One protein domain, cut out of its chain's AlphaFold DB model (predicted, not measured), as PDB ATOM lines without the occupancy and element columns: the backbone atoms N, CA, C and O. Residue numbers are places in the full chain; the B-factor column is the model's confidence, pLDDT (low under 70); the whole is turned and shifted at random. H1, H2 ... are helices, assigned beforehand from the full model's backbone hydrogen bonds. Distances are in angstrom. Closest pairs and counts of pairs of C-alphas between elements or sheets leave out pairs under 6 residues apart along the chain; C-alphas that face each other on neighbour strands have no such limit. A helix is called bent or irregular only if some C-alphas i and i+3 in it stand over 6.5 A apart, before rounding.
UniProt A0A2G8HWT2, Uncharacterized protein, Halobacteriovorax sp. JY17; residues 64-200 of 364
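This is residues 64 to 200 of the 364 residues of an uncharacterized protein of Halobacteriovorax sp. JY17 (UniProt A0A2G8HWT2). This is a long bundle of roughly aligned helices, with H3 running through its middle. At the half where H3 finishes, H8 runs alongside H4 and also alongside H1, with H1 and H4 apart from each other; at the half where H3 starts, H5 and the crosswise H2 pack on H3, H7 lies beside H5, and short H6 makes a corner with H3 at residues 100 and 101. The 137 printed residues hold eight named helices, H1 to H8 in order, and no named strand: the class is all helix. The whole is only just compact, close to loose, with a radius of gyration of the C-alphas of 17.0 A, and it is elongated, spanning 53 by 33 by 21 A.

Start with H1, residues 68 to 77, and look on to the hub, H3, residues 100 to 119. They only just touch, with 3 pairs of C-alphas within 8 A, the closest Met 75 and His 117 at 6.6 A. H2, residues 82 to 92, is about perpendicular to H3 at 73 degrees; their closest C-alphas, Ile 82 and Val 103, are 7.1 A apart, and they touch. H3 and H4, residues 126 to 139, form a helical hairpin at a shallow tilt of 10 degrees, with C-alphas 115 and 136 closest at 4.6 A. H5, residues 143 to 154, touches H3, with C-alphas 101 and 153 closest at 7.2 A. H6, residues 156 to 163, touches H3 about perpendicular at 83 degrees, C-alphas 100 and 162 being closest at 4.8 A. H7, residues 171 to 180, only just touches H5, with 3 pairs within 8 A; C-alphas 145 and 180 are closest at 6.1 A. H8, residues 185 to 197, touches H4 opposite ways at 12 degrees, a shallow tilt, with C-alphas 139 and 185 closest at 6.5 A. H2 and H8 are apart. Every O i to N i+4 pair is within hydrogen-bond range in H1, H2, H4, H5, H7 and H8; H3 has 15 of 16, and H6 has 1 of 4 beside 3 of 5 O i to N i+3 pairs.

Find C-alpha 68 at (169.847, 247.345, 127.953), where H1 begins its 14.0 A. H2 measures 14.9 A. From C-alpha 100 at (182.320, 249.285, 94.436), H3 runs 29.0 A. H4 measures 20.0 A, H5 16.3 A, H6 11.7 A and H7 14.5 A. H6 is irregular: C-alphas 157 and 160 are 7.3 A apart. H8, 18.1 A long, ends at C-alpha 197, (178.271, 244.918, 131.959).

The C-alphas of Ala 160 and Asn 200 are the two farthest apart, at 54.1 A. The printed part has no cut and no long link. Its mean pLDDT is 93.0, and no printed residue is under 70.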
ATOM      1  N   LYS A  64     171.918 251.367 133.653       95.19
ATOM      2  CA  LYS A  64     171.392 252.724 133.473       95.19
ATOM      3  C   LYS A  64     170.706 252.897 132.115       95.19
ATOM      4  O   LYS A  64     169.941 253.839 131.952       95.19
ATOM      5  N   ILE A  65     170.953 251.998 131.159       96.50
ATOM      6  CA  ILE A  65     170.374 252.037 129.815       96.50
ATOM      7  C   ILE A  65     169.000 251.341 129.838       96.50
ATOM      8  O   ILE A  65     168.919 250.147 130.144       96.50
ATOM      9  N   PRO A  66     167.902 252.033 129.482       94.19
ATOM     10  CA  PRO A  66     166.589 251.412 129.360       94.19
ATOM     11  C   PRO A  66     166.609 250.275 128.336       94.19
ATOM     12  O   PRO A  66     167.108 250.442 127.227       94.19
ATOM     13  N   ASN A  67     166.034 249.122 128.691       94.62
ATOM     14  CA  ASN A  67     166.036 247.916 127.850       94.62
ATOM     15  C   ASN A  67     167.444 247.526 127.357       94.62
ATOM     16  O   ASN A  67     167.622 247.186 126.185       94.62
ATOM     17  N   PHE A  68     168.432 247.570 128.257       95.56
ATOM     18  CA  PHE A  68     169.847 247.345 127.953       95.56
ATOM     19  C   PHE A  68     170.123 246.136 127.050       95.56
ATOM     20  O   PHE A  68     170.878 246.266 126.094       95.56
ATOM     21  N   GLU A  69     169.495 244.983 127.292       94.12
ATOM     22  CA  GLU A  69     169.738 243.786 126.473       94.12
ATOM     23  C   GLU A  69     169.319 243.965 125.003       94.12
ATOM     24  O   GLU A  69     170.022 243.497 124.108       94.12
ATOM     25  N   ASN A  70     168.238 244.708 124.728       96.19
ATOM     26  CA  ASN A  70     167.846 245.034 123.352       96.19
ATOM     27  C   ASN A  70     168.851 246.004 122.728       96.19
ATOM     28  O   ASN A  70     169.353 245.744 121.638       96.19
ATOM     29  N   PHE A  71     169.214 247.071 123.451       96.81
ATOM     30  CA  PHE A  71     170.241 248.018 123.010       96.81
ATOM     31  C   PHE A  71     171.561 247.309 122.665       96.81
ATOM     32  O   PHE A  71     172.135 247.534 121.596       96.81
ATOM     33  N   ARG A  72     172.023 246.427 123.554       94.94
ATOM     34  CA  ARG A  72     173.242 245.632 123.413       94.94
ATOM     35  C   ARG A  72     173.156 244.692 122.213       94.94
ATOM     36  O   ARG A  72     174.086 244.647 121.409       94.94
ATOM     37  N   SER A  73     172.058 243.948 122.084       93.69
ATOM     38  CA  SER A  73     171.833 243.039 120.956       93.69
ATOM     39  C   SER A  73     171.876 243.794 119.627       93.69
ATOM     40  O   SER A  73     172.627 243.417 118.726       93.69
ATOM     41  N   ASP A  74     171.157 244.912 119.529       94.94
ATOM     42  CA  ASP A  74     171.108 245.743 118.325       94.94
ATOM     43  C   ASP A  74     172.480 246.332 117.981       94.94
ATOM     44  O   ASP A  74     172.893 246.298 116.821       94.94
ATOM     45  N   MET A  75     173.238 246.787 118.984       94.81
ATOM     46  CA  MET A  75     174.609 247.276 118.811       94.81
ATOM     47  C   MET A  75     175.517 246.199 118.201       94.81
ATOM     48  O   MET A  75     176.247 246.455 117.240       94.81
ATOM     49  N   LEU A  76     175.468 244.973 118.729       91.50
ATOM     50  CA  LEU A  76     176.285 243.859 118.241       91.50
ATOM     51  C   LEU A  76     175.848 243.378 116.847       91.50
ATOM     52  O   LEU A  76     176.699 242.971 116.048       91.50
ATOM     53  N   LEU A  77     174.549 243.443 116.537       89.94
ATOM     54  CA  LEU A  77     173.984 243.106 115.226       89.94
ATOM     55  C   LEU A  77     174.315 244.150 114.153       89.94
ATOM     56  O   LEU A  77     174.578 243.780 113.007       89.94
ATOM     57  N   LYS A  78     174.364 245.436 114.523       91.06
ATOM     58  CA  LYS A  78     174.739 246.555 113.642       91.06
ATOM     59  C   LYS A  78     176.215 246.565 113.247       91.06
ATOM     60  O   LYS A  78     176.601 247.361 112.395       91.06
ATOM     61  N   ARG A  79     177.051 245.679 113.808       91.62
ATOM     62  CA  ARG A  79     178.486 245.598 113.492       91.62
ATOM     63  C   ARG A  79     178.729 245.537 111.970       91.62
ATOM     64  O   ARG A  79     178.386 244.523 111.348       91.62
ATOM     65  N   PRO A  80     179.413 246.536 111.380       91.88
ATOM     66  CA  PRO A  80     179.683 246.560 109.948       91.88
ATOM     67  C   PRO A  80     180.471 245.333 109.474       91.88
ATOM     68  O   PRO A  80     181.443 244.898 110.096       91.88
ATOM     69  N   SER A  81     180.047 244.763 108.345       90.94
ATOM     70  CA  SER A  81     180.711 243.642 107.677       90.94
ATOM     71  C   SER A  81     180.364 243.657 106.193       90.94
ATOM     72  O   SER A  81     179.196 243.490 105.837       90.94
ATOM     73  N   ILE A  82     181.375 243.823 105.331       90.56
ATOM     74  CA  ILE A  82     181.191 243.738 103.873       90.56
ATOM     75  C   ILE A  82     180.614 242.381 103.480       90.56
ATOM     76  O   ILE A  82     179.663 242.338 102.712       90.56
ATOM     77  N   ASP A  83     181.132 241.281 104.029       89.94
ATOM     78  CA  ASP A  83     180.639 239.944 103.690       89.94
ATOM     79  C   ASP A  83     179.139 239.801 103.970       89.94
ATOM     80  O   ASP A  83     178.398 239.254 103.155       89.94
ATOM     81  N   ASN A  84     178.674 240.314 105.113       91.25
ATOM     82  CA  ASN A  84     177.254 240.293 105.451       91.25
ATOM     83  C   ASN A  84     176.445 241.259 104.581       91.25
ATOM     84  O   ASN A  84     175.334 240.911 104.185       91.25
ATOM     85  N   PHE A  85     176.993 242.434 104.259       94.38
ATOM     86  CA  PHE A  85     176.374 243.375 103.329       94.38
ATOM     87  C   PHE A  85     176.177 242.742 101.952       94.38
ATOM     88  O   PHE A  85     175.054 242.704 101.469       94.38
ATOM     89  N   VAL A  86     177.225 242.166 101.358       94.00
ATOM     90  CA  VAL A  86     177.170 241.506 100.046       94.00
ATOM     91  C   VAL A  86     176.169 240.350 100.059       94.00
ATOM     92  O   VAL A  86     175.364 240.236  99.139       94.00
ATOM     93  N   LYS A  87     176.161 239.523 101.114       93.31
ATOM     94  CA  LYS A  87     175.182 238.432 101.260       93.31
ATOM     95  C   LYS A  87     173.745 238.945 101.294       93.31
ATOM     96  O   LYS A  87     172.908 238.426 100.564       93.31
ATOM     97  N   ARG A  88     173.461 239.951 102.125       93.44
ATOM     98  CA  ARG A  88     172.129 240.568 102.209       93.44
ATOM     99  C   ARG A  88     171.722 241.200 100.886       93.44
ATOM    100  O   ARG A  88     170.613 240.983 100.420       93.44
ATOM    101  N   PHE A  89     172.649 241.907 100.256       96.00
ATOM    102  CA  PHE A  89     172.433 242.542  98.969       96.00
ATOM    103  C   PHE A  89     172.038 241.533  97.893       96.00
ATOM    104  O   PHE A  89     171.112 241.788  97.140       96.00
ATOM    105  N   SER A  90     172.685 240.365  97.838       93.38
ATOM    106  CA  SER A  90     172.312 239.303  96.897       93.38
ATOM    107  C   SER A  90     170.942 238.678  97.184       93.38
ATOM    108  O   SER A  90     170.335 238.129  96.274       93.38
ATOM    109  N   VAL A  91     170.440 238.752  98.421       94.75
ATOM    110  CA  VAL A  91     169.064 238.340  98.750       94.75
ATOM    111  C   VAL A  91     168.059 239.406  98.300       94.75
ATOM    112  O   VAL A  91     167.027 239.072  97.730       94.75
ATOM    113  N   GLU A  92     168.369 240.683  98.530       94.94
ATOM    114  CA  GLU A  92     167.535 241.835  98.149       94.94
ATOM    115  C   GLU A  92     167.553 242.096  96.623       94.94
ATOM    116  O   GLU A  92     166.588 242.612  96.057       94.94
ATOM    117  N   HIS A  93     168.632 241.697  95.941       95.25
ATOM    118  CA  HIS A  93     168.865 241.861  94.504       95.25
ATOM    119  C   HIS A  93     169.437 240.571  93.876       95.25
ATOM    120  O   HIS A  93     170.640 240.503  93.609       95.25
ATOM    121  N   PRO A  94     168.600 239.555  93.591       92.38
ATOM    122  CA  PRO A  94     169.062 238.237  93.133       92.38
ATOM    123  C   PRO A  94     169.912 238.248  91.855       92.38
ATOM    124  O   PRO A  94     170.810 237.423  91.699       92.38
ATOM    125  N   ASP A  95     169.667 239.206  90.957       94.00
ATOM    126  CA  ASP A  95     170.267 239.227  89.618       94.00
ATOM    127  C   ASP A  95     171.584 240.009  89.530       94.00
ATOM    128  O   ASP A  95     172.188 240.096  88.459       94.00
ATOM    129  N   ARG A  96     172.051 240.616  90.630       93.56
ATOM    130  CA  ARG A  96     173.289 241.402  90.605       93.56
ATOM    131  C   ARG A  96     174.044 241.398  91.924       93.56
ATOM    132  O   ARG A  96     173.498 241.255  93.011       93.56
ATOM    133  N   LYS A  97     175.343 241.645  91.813       93.88
ATOM    134  CA  LYS A  97     176.220 241.949  92.943       93.88
ATOM    135  C   LYS A  97     176.276 243.466  93.172       93.88
ATOM    136  O   LYS A  97     175.988 244.224  92.240       93.88
ATOM    137  N   PRO A  98     176.633 243.920  94.386       97.00
ATOM    138  CA  PRO A  98     176.830 245.339  94.629       97.00
ATOM    139  C   PRO A  98     178.025 245.851  93.826       97.00
ATOM    140  O   PRO A  98     178.961 245.110  93.526       97.00
ATOM    141  N   THR A  99     177.992 247.127  93.485       96.75
ATOM    142  CA  THR A  99     179.118 247.855  92.893       96.75
ATOM    143  C   THR A  99     180.117 248.301  93.962       96.75
ATOM    144  O   THR A  99     179.779 248.385  95.147       96.75
ATOM    145  N   ASN A 100     181.335 248.657  93.549       95.69
ATOM    146  CA  ASN A 100     182.320 249.285  94.436       95.69
ATOM    147  C   ASN A 100     181.757 250.537  95.133       95.69
ATOM    148  O   ASN A 100     181.979 250.726  96.328       95.69
ATOM    149  N   LEU A 101     180.959 251.346  94.428       96.06
ATOM    150  CA  LEU A 101     180.288 252.512  95.002       96.06
ATOM    151  C   LEU A 101     179.275 252.142  96.094       96.06
ATOM    152  O   LEU A 101     179.216 252.801  97.130       96.06
ATOM    153  N   GLU A 102     178.471 251.099  95.883       96.94
ATOM    154  CA  GLU A 102     177.484 250.643  96.871       96.94
ATOM    155  C   GLU A 102     178.158 250.100  98.134       96.94
ATOM    156  O   GLU A 102     177.724 250.417  99.242       96.94
ATOM    157  N   VAL A 103     179.259 249.361  97.985       95.38
ATOM    158  CA  VAL A 103     180.059 248.876  99.120       95.38
ATOM    159  C   VAL A 103     180.741 250.037  99.855       95.38
ATOM    160  O   VAL A 103     180.764 250.057 101.085       95.38
ATOM    161  N   LEU A 104     181.243 251.040  99.131       94.06
ATOM    162  CA  LEU A 104     181.846 252.238  99.722       94.06
ATOM    163  C   LEU A 104     180.820 253.091 100.486       94.06
ATOM    164  O   LEU A 104     181.107 253.580 101.575       94.06
ATOM    165  N   ASN A 105     179.606 253.233  99.948       95.31
ATOM    166  CA  ASN A 105     178.499 253.901 100.634       95.31
ATOM    167  C   ASN A 105     178.045 253.127 101.878       95.31
ATOM    168  O   ASN A 105     177.720 253.742 102.890       95.31
ATOM    169  N   PHE A 106     178.024 251.793 101.814       94.75
ATOM    170  CA  PHE A 106     177.770 250.961 102.986       94.75
ATOM    171  C   PHE A 106     178.830 251.187 104.066       94.75
ATOM    172  O   PHE A 106     178.468 251.391 105.218       94.75
ATOM    173  N   PHE A 107     180.115 251.180 103.700       91.25
ATOM    174  CA  PHE A 107     181.217 251.376 104.643       91.25
ATOM    175  C   PHE A 107     181.067 252.671 105.448       91.25
ATOM    176  O   PHE A 107     181.168 252.633 106.667       91.25
ATOM    177  N   GLU A 108     180.769 253.786 104.781       92.00
ATOM    178  CA  GLU A 108     180.552 255.083 105.429       92.00
ATOM    179  C   GLU A 108     179.312 255.087 106.335       92.00
ATOM    180  O   GLU A 108     179.406 255.388 107.524       92.00
ATOM    181  N   ARG A 109     178.152 254.695 105.796       93.81
ATOM    182  CA  ARG A 109     176.874 254.768 106.523       93.81
ATOM    183  C   ARG A 109     176.802 253.803 107.698       93.81
ATOM    184  O   ARG A 109     176.160 254.106 108.694       93.81
ATOM    185  N   ALA A 110     177.415 252.627 107.583       93.50
ATOM    186  CA  ALA A 110     177.359 251.618 108.633       93.50
ATOM    187  C   ALA A 110     178.163 252.034 109.875       93.50
ATOM    188  O   ALA A 110     177.759 251.705 110.989       93.50
ATOM    189  N   SER A 111     179.271 252.769 109.705       93.06
ATOM    190  CA  SER A 111     180.008 253.363 110.829       93.06
ATOM    191  C   SER A 111     179.164 254.409 111.552       93.06
ATOM    192  O   SER A 111     179.066 254.374 112.776       93.06
ATOM    193  N   GLU A 112     178.529 255.304 110.792       93.62
ATOM    194  CA  GLU A 112     177.677 256.372 111.324       93.62
ATOM    195  C   GLU A 112     176.438 255.814 112.038       93.62
ATOM    196  O   GLU A 112     176.153 256.208 113.165       93.62
ATOM    197  N   ASP A 113     175.741 254.842 111.437       95.31
ATOM    198  CA  ASP A 113     174.576 254.184 112.043       95.31
ATOM    199  C   ASP A 113     174.935 253.482 113.362       95.31
ATOM    200  O   ASP A 113     174.210 253.597 114.351       95.31
ATOM    201  N   LEU A 114     176.075 252.785 113.412       96.44
ATOM    202  CA  LEU A 114     176.532 252.133 114.639       96.44
ATOM    203  C   LEU A 114     176.925 253.154 115.719       96.44
ATOM    204  O   LEU A 114     176.532 252.993 116.873       96.44
ATOM    205  N   ALA A 115     177.668 254.204 115.364       96.44
ATOM    206  CA  ALA A 115     178.039 255.261 116.303       96.44
ATOM    207  C   ALA A 115     176.802 256.010 116.831       96.44
ATOM    208  O   ALA A 115     176.690 256.265 118.030       96.44
ATOM    209  N   GLY A 116     175.832 256.298 115.957       97.12
ATOM    210  CA  GLY A 116     174.541 256.878 116.320       97.12
ATOM    211  C   GLY A 116     173.748 255.983 117.272       97.12
ATOM    212  O   GLY A 116     173.216 256.472 118.269       97.12
ATOM    213  N   HIS A 117     173.736 254.667 117.030       97.75
ATOM    214  CA  HIS A 117     173.136 253.698 117.951       97.75
ATOM    215  C   HIS A 117     173.806 253.747 119.323       97.75
ATOM    216  O   HIS A 117     173.103 253.897 120.315       97.75
ATOM    217  N   ILE A 118     175.140 253.712 119.404       97.94
ATOM    218  CA  ILE A 118     175.874 253.807 120.680       97.94
ATOM    219  C   ILE A 118     175.510 255.101 121.424       97.94
ATOM    220  O   ILE A 118     175.170 255.064 122.607       97.94
ATOM    221  N   ARG A 119     175.505 256.245 120.729       97.62
ATOM    222  CA  ARG A 119     175.162 257.546 121.326       97.62
ATOM    223  C   ARG A 119     173.692 257.680 121.722       97.62
ATOM    224  O   ARG A 119     173.382 258.536 122.544       97.62
ATOM    225  N   SER A 120     172.794 256.851 121.189       97.12
ATOM    226  CA  SER A 120     171.365 256.900 121.533       97.12
ATOM    227  C   SER A 120     171.078 256.577 123.004       97.12
ATOM    228  O   SER A 120     170.039 256.976 123.522       97.12
ATOM    229  N   ALA A 121     172.008 255.901 123.687       96.88
ATOM    230  CA  ALA A 121     171.909 255.584 125.108       96.88
ATOM    231  C   ALA A 121     172.455 256.688 126.040       96.88
ATOM    232  O   ALA A 121     172.458 256.502 127.258       96.88
ATOM    233  N   LYS A 122     172.923 257.819 125.491       97.31
ATOM    234  CA  LYS A 122     173.414 258.969 126.265       97.31
ATOM    235  C   LYS A 122     172.269 259.788 126.879       97.31
ATOM    236  O   LYS A 122     171.113 259.667 126.480       97.31
ATOM    237  N   GLY A 123     172.611 260.692 127.793       93.56
ATOM    238  CA  GLY A 123     171.709 261.665 128.411       93.56
ATOM    239  C   GLY A 123     171.145 261.224 129.760       93.56
ATOM    240  O   GLY A 123     170.257 261.885 130.294       93.56
ATOM    241  N   ILE A 124     171.638 260.110 130.304       92.12
ATOM    242  CA  ILE A 124     171.145 259.524 131.559       92.12
ATOM    243  C   ILE A 124     172.148 259.733 132.693       92.12
ATOM    244  O   ILE A 124     171.756 260.011 133.824       92.12
ATOM    245  N   ASP A 125     173.440 259.582 132.407       95.56
ATOM    246  CA  ASP A 125     174.497 259.593 133.412       95.56
ATOM    247  C   ASP A 125     175.819 260.028 132.784       95.56
ATOM    248  O   ASP A 125     176.260 259.441 131.803       95.56
ATOM    249  N   GLU A 126     176.491 261.017 133.372       94.25
ATOM    250  CA  GLU A 126     177.708 261.610 132.792       94.25
ATOM    251  C   GLU A 126     178.830 260.585 132.571       94.25
ATOM    252  O   GLU A 126     179.569 260.657 131.589       94.25
ATOM    253  N   ARG A 127     178.952 259.599 133.473       93.50
ATOM    254  CA  ARG A 127     179.967 258.544 133.371       93.50
ATOM    255  C   ARG A 127     179.666 257.604 132.210       93.50
ATOM    256  O   ARG A 127     180.578 257.249 131.470       93.50
ATOM    257  N   LEU A 128     178.409 257.188 132.070       96.12
ATOM    258  CA  LEU A 128     177.953 256.404 130.926       96.12
ATOM    259  C   LEU A 128     178.157 257.188 129.623       96.12
ATOM    260  O   LEU A 128     178.757 256.664 128.688       96.12
ATOM    261  N   ASP A 129     177.712 258.442 129.585       97.31
ATOM    262  CA  ASP A 129     177.778 259.305 128.407       97.31
ATOM    263  C   ASP A 129     179.206 259.476 127.896       97.31
ATOM    264  O   ASP A 129     179.440 259.429 126.687       97.31
ATOM    265  N   PHE A 130     180.157 259.634 128.818       95.56
ATOM    266  CA  PHE A 130     181.579 259.699 128.516       95.56
ATOM    267  C   PHE A 130     182.075 258.438 127.793       95.56
ATOM    268  O   PHE A 130     182.676 258.538 126.726       95.56
ATOM    269  N   TYR A 131     181.788 257.244 128.323       96.31
ATOM    270  CA  TYR A 131     182.253 255.991 127.717       96.31
ATOM    271  C   TYR A 131     181.544 255.647 126.405       96.31
ATOM    272  O   TYR A 131     182.172 255.106 125.493       96.31
ATOM    273  N   LEU A 132     180.255 255.980 126.288       97.44
ATOM    274  CA  LEU A 132     179.525 255.856 125.028       97.44
ATOM    275  C   LEU A 132     180.122 256.776 123.960       97.44
ATOM    276  O   LEU A 132     180.263 256.355 122.817       97.44
ATOM    277  N   GLU A 133     180.510 258.004 124.318       97.00
ATOM    278  CA  GLU A 133     181.146 258.930 123.379       97.00
ATOM    279  C   GLU A 133     182.536 258.457 122.952       97.00
ATOM    280  O   GLU A 133     182.804 258.407 121.753       97.00
ATOM    281  N   LEU A 134     183.390 258.046 123.898       94.50
ATOM    282  CA  LEU A 134     184.704 257.480 123.574       94.50
ATOM    283  C   LEU A 134     184.577 256.282 122.630       94.50
ATOM    284  O   LEU A 134     185.250 256.213 121.604       94.50
ATOM    285  N   SER A 135     183.664 255.364 122.940       95.31
ATOM    286  CA  SER A 135     183.466 254.165 122.128       95.31
ATOM    287  C   SER A 135     182.869 254.484 120.759       95.31
ATOM    288  O   SER A 135     183.236 253.847 119.777       95.31
ATOM    289  N   ALA A 136     181.971 255.468 120.657       96.25
ATOM    290  CA  ALA A 136     181.442 255.916 119.373       96.25
ATOM    291  C   ALA A 136     182.536 256.563 118.505       96.25
ATOM    292  O   ALA A 136     182.612 256.260 117.315       96.25
ATOM    293  N   ALA A 137     183.419 257.375 119.090       93.94
ATOM    294  CA  ALA A 137     184.520 258.019 118.374       93.94
ATOM    295  C   ALA A 137     185.520 257.009 117.773       93.94
ATOM    296  O   ALA A 137     185.997 257.211 116.658       93.94
ATOM    297  N   GLU A 138     185.785 255.888 118.456       91.88
ATOM    298  CA  GLU A 138     186.617 254.783 117.935       91.88
ATOM    299  C   GLU A 138     185.961 254.024 116.763       91.88
ATOM    300  O   GLU A 138     186.629 253.388 115.943       91.88
ATOM    301  N   ILE A 139     184.630 254.070 116.673       93.81
ATOM    302  CA  ILE A 139     183.847 253.425 115.610       93.81
ATOM    303  C   ILE A 139     183.754 254.321 114.371       93.81
ATOM    304  O   ILE A 139     183.725 253.818 113.240       93.81
ATOM    305  N   GLU A 140     183.705 255.634 114.577       92.38
ATOM    306  CA  GLU A 140     183.590 256.619 113.512       92.38
ATOM    307  C   GLU A 140     184.789 256.618 112.559       92.38
ATOM    308  O   GLU A 140     185.934 256.296 112.888       92.38
ATOM    309  N   LEU A 141     184.519 257.005 111.315       91.31
ATOM    310  CA  LEU A 141     185.580 257.208 110.346       91.31
ATOM    311  C   LEU A 141     186.274 258.536 110.639       91.31
ATOM    312  O   LEU A 141     185.673 259.602 110.528       91.31
ATOM    313  N   ALA A 142     187.570 258.467 110.942       89.81
ATOM    314  CA  ALA A 142     188.398 259.655 111.104       89.81
ATOM    315  C   ALA A 142     188.287 260.598 109.882       89.81
ATOM    316  O   ALA A 142     188.153 260.114 108.748       89.81
ATOM    317  N   PRO A 143     188.442 261.925 110.054       91.19
ATOM    318  CA  PRO A 143     188.300 262.895 108.963       91.19
ATOM    319  C   PRO A 143     189.146 262.577 107.723       91.19
ATOM    320  O   PRO A 143     188.689 262.733 106.592       91.19
ATOM    321  N   SER A 144     190.359 262.054 107.914       91.06
ATOM    322  CA  SER A 144     191.236 261.628 106.816       91.06
ATOM    323  C   SER A 144     190.671 260.448 106.014       91.06
ATOM    324  O   SER A 144     190.849 260.391 104.797       91.06
ATOM    325  N   LYS A 145     189.956 259.515 106.657       91.12
ATOM    326  CA  LYS A 145     189.259 258.415 105.972       91.12
ATOM    327  C   LYS A 145     188.050 258.934 105.203       91.12
ATOM    328  O   LYS A 145     187.884 258.556 104.049       91.12
ATOM    329  N   LEU A 146     187.259 259.834 105.790       91.94
ATOM    330  CA  LEU A 146     186.123 260.464 105.105       91.94
ATOM    331  C   LEU A 146     186.570 261.229 103.852       91.94
ATOM    332  O   LEU A 146     185.965 261.088 102.792       91.94
ATOM    333  N   GLN A 147     187.689 261.956 103.925       92.69
ATOM    334  CA  GLN A 147     188.282 262.621 102.760       92.69
ATOM    335  C   GLN A 147     188.699 261.627 101.665       92.69
ATOM    336  O   GLN A 147     188.426 261.866 100.490       92.69
ATOM    337  N   LYS A 148     189.311 260.489 102.028       92.75
ATOM    338  CA  LYS A 148     189.639 259.422 101.064       92.75
ATOM    339  C   LYS A 148     188.388 258.832 100.415       92.75
ATOM    340  O   LYS A 148     188.356 258.657  99.201       92.75
ATOM    341  N   VAL A 149     187.353 258.549 101.209       92.88
ATOM    342  CA  VAL A 149     186.057 258.062 100.714       92.88
ATOM    343  C   VAL A 149     185.461 259.062  99.721       92.88
ATOM    344  O   VAL A 149     185.066 258.666  98.626       92.88
ATOM    345  N   ALA A 150     185.451 260.353 100.058       93.62
ATOM    346  CA  ALA A 150     184.976 261.406  99.167       93.62
ATOM    347  C   ALA A 150     185.784 261.455  97.859       93.62
ATOM    348  O   ALA A 150     185.190 261.472  96.782       93.62
ATOM    349  N   ALA A 151     187.117 261.376  97.936       93.06
ATOM    350  CA  ALA A 151     187.994 261.372  96.765       93.06
ATOM    351  C   ALA A 151     187.726 260.185  95.825       93.06
ATOM    352  O   ALA A 151     187.668 260.371  94.609       93.06
ATOM    353  N   TYR A 152     187.491 258.982  96.364       93.31
ATOM    354  CA  TYR A 152     187.106 257.818  95.559       93.31
ATOM    355  C   TYR A 152     185.773 258.013  94.830       93.31
ATOM    356  O   TYR A 152     185.616 257.533  93.709       93.31
ATOM    357  N   LYS A 153     184.823 258.728  95.441       92.88
ATOM    358  CA  LYS A 153     183.505 258.996  94.846       92.88
ATOM    359  C   LYS A 153     183.531 260.114  93.802       92.88
ATOM    360  O   LYS A 153     182.711 260.083  92.889       92.88
ATOM    361  N   SER A 154     184.419 261.102  93.944       91.50
ATOM    362  CA  SER A 154     184.404 262.319  93.121       91.50
ATOM    363  C   SER A 154     185.491 262.392  92.048       91.50
ATOM    364  O   SER A 154     185.336 263.160  91.101       91.50
ATOM    365  N   ASN A 155     186.600 261.654  92.171       91.12
ATOM    366  CA  ASN A 155     187.674 261.699  91.177       91.12
ATOM    367  C   ASN A 155     187.258 260.954  89.890       91.12
ATOM    368  O   ASN A 155     186.837 259.792  89.916       91.12
ATOM    369  N   ALA A 156     187.412 261.631  88.749       90.75
ATOM    370  CA  ALA A 156     187.120 261.095  87.423       90.75
ATOM    371  C   ALA A 156     187.874 259.782  87.138       90.75
ATOM    372  O   ALA A 156     187.300 258.874  86.538       90.75
ATOM    373  N   GLU A 157     189.106 259.645  87.638       89.31
ATOM    374  CA  GLU A 157     189.945 258.449  87.466       89.31
ATOM    375  C   GLU A 157     189.299 257.183  88.050       89.31
ATOM    376  O   GLU A 157     189.416 256.102  87.475       89.31
ATOM    377  N   PHE A 158     188.548 257.308  89.148       90.88
ATOM    378  CA  PHE A 158     187.894 256.172  89.805       90.88
ATOM    379  C   PHE A 158     186.449 255.957  89.349       90.88
ATOM    380  O   PHE A 158     185.831 254.966  89.729       90.88
ATOM    381  N   THR A 159     185.889 256.831  88.507       90.69
ATOM    382  CA  THR A 159     184.463 256.775  88.139       90.69
ATOM    383  C   THR A 159     184.082 255.459  87.458       90.69
ATOM    384  O   THR A 159     183.024 254.895  87.749       90.69
ATOM    385  N   ALA A 160     184.928 254.954  86.556       91.19
ATOM    386  CA  ALA A 160     184.694 253.668  85.905       91.19
ATOM    387  C   ALA A 160     184.767 252.518  86.919       91.19
ATOM    388  O   ALA A 160     183.863 251.687  86.970       91.19
ATOM    389  N   LEU A 161     185.793 252.527  87.773       91.81
ATOM    390  CA  LEU A 161     186.019 251.512  88.798       91.81
ATOM    391  C   LEU A 161     184.890 251.459  89.841       91.81
ATOM    392  O   LEU A 161     184.443 250.378  90.219       91.81
ATOM    393  N   MET A 162     184.363 252.609  90.262       94.62
ATOM    394  CA  MET A 162     183.251 252.696  91.216       94.62
ATOM    395  C   MET A 162     181.958 252.061  90.689       94.62
ATOM    396  O   MET A 162     181.154 251.562  91.475       94.62
ATOM    397  N   LYS A 163     181.764 252.046  89.364       94.69
ATOM    398  CA  LYS A 163     180.610 251.417  88.704       94.69
ATOM    399  C   LYS A 163     180.793 249.919  88.454       94.69
ATOM    400  O   LYS A 163     179.822 249.254  88.102       94.69
ATOM    401  N   GLN A 164     182.004 249.387  88.610       94.62
ATOM    402  CA  GLN A 164     182.245 247.957  88.465       94.62
ATOM    403  C   GLN A 164     181.632 247.176  89.627       94.62
ATOM    404  O   GLN A 164     181.501 247.673  90.751       94.62
ATOM    405  N   THR A 165     181.277 245.926  89.339       95.12
ATOM    406  CA  THR A 165     180.856 244.948  90.339       95.12
ATOM    407  C   THR A 165     181.961 244.737  91.369       95.12
ATOM    408  O   THR A 165     183.103 244.469  91.004       95.12
ATOM    409  N   TYR A 166     181.604 244.799  92.647       95.00
ATOM    410  CA  TYR A 166     182.513 244.493  93.738       95.00
ATOM    411  C   TYR A 166     182.910 243.012  93.727       95.00
ATOM    412  O   TYR A 166     182.056 242.118  93.727       95.00
ATOM    413  N   ASP A 167     184.215 242.765  93.803       90.50
ATOM    414  CA  ASP A 167     184.783 241.450  94.072       90.50
ATOM    415  C   ASP A 167     186.008 241.591  94.980       90.50
ATOM    416  O   ASP A 167     187.034 242.132  94.583       90.50
ATOM    417  N   ALA A 168     185.922 241.064  96.204       85.19
ATOM    418  CA  ALA A 168     187.010 241.105  97.183       85.19
ATOM    419  C   ALA A 168     188.310 240.429  96.702       85.19
ATOM    420  O   ALA A 168     189.357 240.612  97.322       85.19
ATOM    421  N   ARG A 169     188.244 239.609  95.644       87.31
ATOM    422  CA  ARG A 169     189.388 238.887  95.075       87.31
ATOM    423  C   ARG A 169     190.072 239.638  93.936       87.31
ATOM    424  O   ARG A 169     191.155 239.219  93.536       87.31
ATOM    425  N   THR A 170     189.460 240.693  93.396       89.75
ATOM    426  CA  THR A 170     190.081 241.497  92.339       89.75
ATOM    427  C   THR A 170     190.967 242.577  92.942       89.75
ATOM    428  O   THR A 170     190.628 243.168  93.970       89.75
ATOM    429  N   GLU A 171     192.110 242.824  92.301       88.31
ATOM    430  CA  GLU A 171     193.109 243.789  92.771       88.31
ATOM    431  C   GLU A 171     192.502 245.186  92.937       88.31
ATOM    432  O   GLU A 171     192.635 245.780  94.005       88.31
ATOM    433  N   ASP A 172     191.730 245.648  91.949       86.88
ATOM    434  CA  ASP A 172     191.152 246.992  91.957       86.88
ATOM    435  C   ASP A 172     190.192 247.225  93.138       86.88
ATOM    436  O   ASP A 172     190.285 248.238  93.840       86.88
ATOM    437  N   SER A 173     189.280 246.279  93.409       87.12
ATOM    438  CA  SER A 173     188.359 246.396  94.550       87.12
ATOM    439  C   SER A 173     189.129 246.285  95.865       87.12
ATOM    440  O   SER A 173     188.934 247.090  96.777       87.12
ATOM    441  N   ALA A 174     190.026 245.300  95.971       86.38
ATOM    442  CA  ALA A 174     190.811 245.075  97.176       86.38
ATOM    443  C   ALA A 174     191.653 246.308  97.531       86.38
ATOM    444  O   ALA A 174     191.675 246.715  98.692       86.38
ATOM    445  N   GLN A 175     192.287 246.950  96.548       87.50
ATOM    446  CA  GLN A 175     193.122 248.129  96.755       87.50
ATOM    447  C   GLN A 175     192.339 249.287  97.388       87.50
ATOM    448  O   GLN A 175     192.817 249.871  98.364       87.50
ATOM    449  N   ILE A 176     191.126 249.584  96.900       87.25
ATOM    450  CA  ILE A 176     190.272 250.639  97.468       87.25
ATOM    451  C   ILE A 176     190.003 250.356  98.946       87.25
ATOM    452  O   ILE A 176     190.336 251.174  99.803       87.25
ATOM    453  N   PHE A 177     189.439 249.192  99.270       86.31
ATOM    454  CA  PHE A 177     188.994 248.911 100.637       86.31
ATOM    455  C   PHE A 177     190.151 248.663 101.610       86.31
ATOM    456  O   PHE A 177     190.043 249.021 102.783       86.31
ATOM    457  N   ASN A 178     191.282 248.140 101.130       86.56
ATOM    458  CA  ASN A 178     192.497 248.018 101.931       86.56
ATOM    459  C   ASN A 178     193.077 249.399 102.275       86.56
ATOM    460  O   ASN A 178     193.501 249.616 103.409       86.56
ATOM    461  N   SER A 179     193.041 250.359 101.343       88.31
ATOM    462  CA  SER A 179     193.574 251.716 101.560       88.31
ATOM    463  C   SER A 179     192.814 252.535 102.618       88.31
ATOM    464  O   SER A 179     193.366 253.485 103.193       88.31
ATOM    465  N   LEU A 180     191.544 252.187 102.857       86.19
ATOM    466  CA  LEU A 180     190.681 252.845 103.836       86.19
ATOM    467  C   LEU A 180     191.014 252.415 105.268       86.19
ATOM    468  O   LEU A 180     190.798 253.196 106.195       86.19
ATOM    469  N   GLY A 181     191.574 251.213 105.445       82.12
ATOM    470  CA  GLY A 181     191.857 250.624 106.750       82.12
ATOM    471  C   GLY A 181     190.572 250.359 107.537       82.12
ATOM    472  O   GLY A 181     189.977 251.272 108.115       82.12
ATOM    473  N   TRP A 182     190.143 249.098 107.584       80.56
ATOM    474  CA  TRP A 182     188.938 248.707 108.315       80.56
ATOM    475  C   TRP A 182     189.066 249.014 109.807       80.56
ATOM    476  O   TRP A 182     190.019 248.585 110.454       80.56
ATOM    477  N   THR A 183     188.092 249.746 110.350       84.25
ATOM    478  CA  THR A 183     187.960 249.938 111.797       84.25
ATOM    479  C   THR A 183     187.803 248.577 112.473       84.25
ATOM    480  O   THR A 183     187.110 247.688 111.965       84.25
ATOM    481  N   ASN A 184     188.443 248.394 113.628       88.06
ATOM    482  CA  ASN A 184     188.389 247.142 114.374       88.06
ATOM    483  C   ASN A 184     187.072 247.017 115.162       88.06
ATOM    484  O   ASN A 184     187.068 246.882 116.384       88.06
ATOM    485  N   TYR A 185     185.931 247.028 114.464       90.62
ATOM    486  CA  TYR A 185     184.601 247.003 115.087       90.62
ATOM    487  C   TYR A 185     184.438 245.847 116.076       90.62
ATOM    488  O   TYR A 185     183.770 245.975 117.094       90.62
ATOM    489  N   LYS A 186     185.046 244.690 115.785       89.81
ATOM    490  CA  LYS A 186     184.952 243.509 116.648       89.81
ATOM    491  C   LYS A 186     185.651 243.715 117.999       89.81
ATOM    492  O   LYS A 186     185.151 243.191 118.995       89.81
ATOM    493  N   GLY A 187     186.788 244.413 118.005       91.25
ATOM    494  CA  GLY A 187     187.518 244.782 119.217       91.25
ATOM    495  C   GLY A 187     186.743 245.817 120.021       91.25
ATOM    496  O   GLY A 187     186.274 245.492 121.106       91.25
ATOM    497  N   HIS A 188     186.500 246.990 119.429       93.62
ATOM    498  CA  HIS A 188     185.857 248.119 120.110       93.62
ATOM    499  C   HIS A 188     184.463 247.777 120.659       93.62
ATOM    500  O   HIS A 188     184.165 248.062 121.813       93.62
ATOM    501  N   LEU A 189     183.615 247.085 119.884       94.38
ATOM    502  CA  LEU A 189     182.297 246.668 120.383       94.38
ATOM    503  C   LEU A 189     182.380 245.587 121.458       94.38
ATOM    504  O   LEU A 189     181.498 245.501 122.305       94.38
ATOM    505  N   GLY A 190     183.402 244.731 121.398       94.19
ATOM    506  CA  GLY A 190     183.615 243.731 122.433       94.19
ATOM    507  C   GLY A 190     183.996 244.383 123.756       94.19
ATOM    508  O   GLY A 190     183.442 244.039 124.795       94.19
ATOM    509  N   GLU A 191     184.907 245.347 123.704       95.56
ATOM    510  CA  GLU A 191     185.308 246.126 124.868       95.56
ATOM    511  C   GLU A 191     184.135 246.914 125.452       95.56
ATOM    512  O   GLU A 191     183.880 246.793 126.647       95.56
ATOM    513  N   LEU A 192     183.356 247.613 124.615       96.62
ATOM    514  CA  LEU A 192     182.158 248.330 125.053       96.62
ATOM    515  C   LEU A 192     181.113 247.391 125.683       96.62
ATOM    516  O   LEU A 192     180.554 247.720 126.726       96.62
ATOM    517  N   ASP A 193     180.863 246.214 125.095       95.69
ATOM    518  CA  ASP A 193     179.946 245.214 125.666       95.69
ATOM    519  C   ASP A 193     180.371 244.816 127.089       95.69
ATOM    520  O   ASP A 193     179.579 244.879 128.033       95.69
ATOM    521  N   VAL A 194     181.648 244.464 127.269       96.19
ATOM    522  CA  VAL A 194     182.178 244.113 128.592       96.19
ATOM    523  C   VAL A 194     182.111 245.312 129.538       96.19
ATOM    524  O   VAL A 194     181.583 245.179 130.640       96.19
ATOM    525  N   LEU A 195     182.578 246.485 129.108       96.31
ATOM    526  CA  LEU A 195     182.588 247.724 129.887       96.31
ATOM    527  C   LEU A 195     181.206 248.045 130.461       96.31
ATOM    528  O   LEU A 195     181.088 248.336 131.652       96.31
ATOM    529  N   LEU A 196     180.155 247.958 129.640       96.69
ATOM    530  CA  LEU A 196     178.788 248.250 130.068       96.69
ATOM    531  C   LEU A 196     178.266 247.230 131.086       96.69
ATOM    532  O   LEU A 196     177.420 247.576 131.902       96.69
ATOM    533  N   ARG A 197     178.765 245.992 131.084       94.81
ATOM    534  CA  ARG A 197     178.271 244.918 131.959       94.81
ATOM    535  C   ARG A 197     179.009 244.821 133.286       94.81
ATOM    536  O   ARG A 197     178.408 244.417 134.282       94.81
ATOM    537  N   LEU A 198     180.292 245.176 133.317       92.62
ATOM    538  CA  LEU A 198     181.104 245.044 134.523       92.62
ATOM    539  C   LEU A 198     180.670 246.008 135.636       92.62
ATOM    540  O   LEU A 198     180.338 247.172 135.411       92.62
ATOM    541  N   GLU A 199     180.728 245.520 136.874       90.44
ATOM    542  CA  GLU A 199     180.534 246.341 138.070       90.44
ATOM    543  C   GLU A 199     181.800 247.102 138.443       90.44
ATOM    544  O   GLU A 199     182.921 246.642 138.215       90.44
ATOM    545  N   ASN A 200     181.609 248.234 139.126       89.62
ATOM    546  CA  ASN A 200     182.691 249.009 139.732       89.62
ATOM    547  C   ASN A 200     183.811 249.356 138.739       89.62
ATOM    548  O   ASN A 200     184.994 249.316 139.097       89.62
TER     549      ASN A 200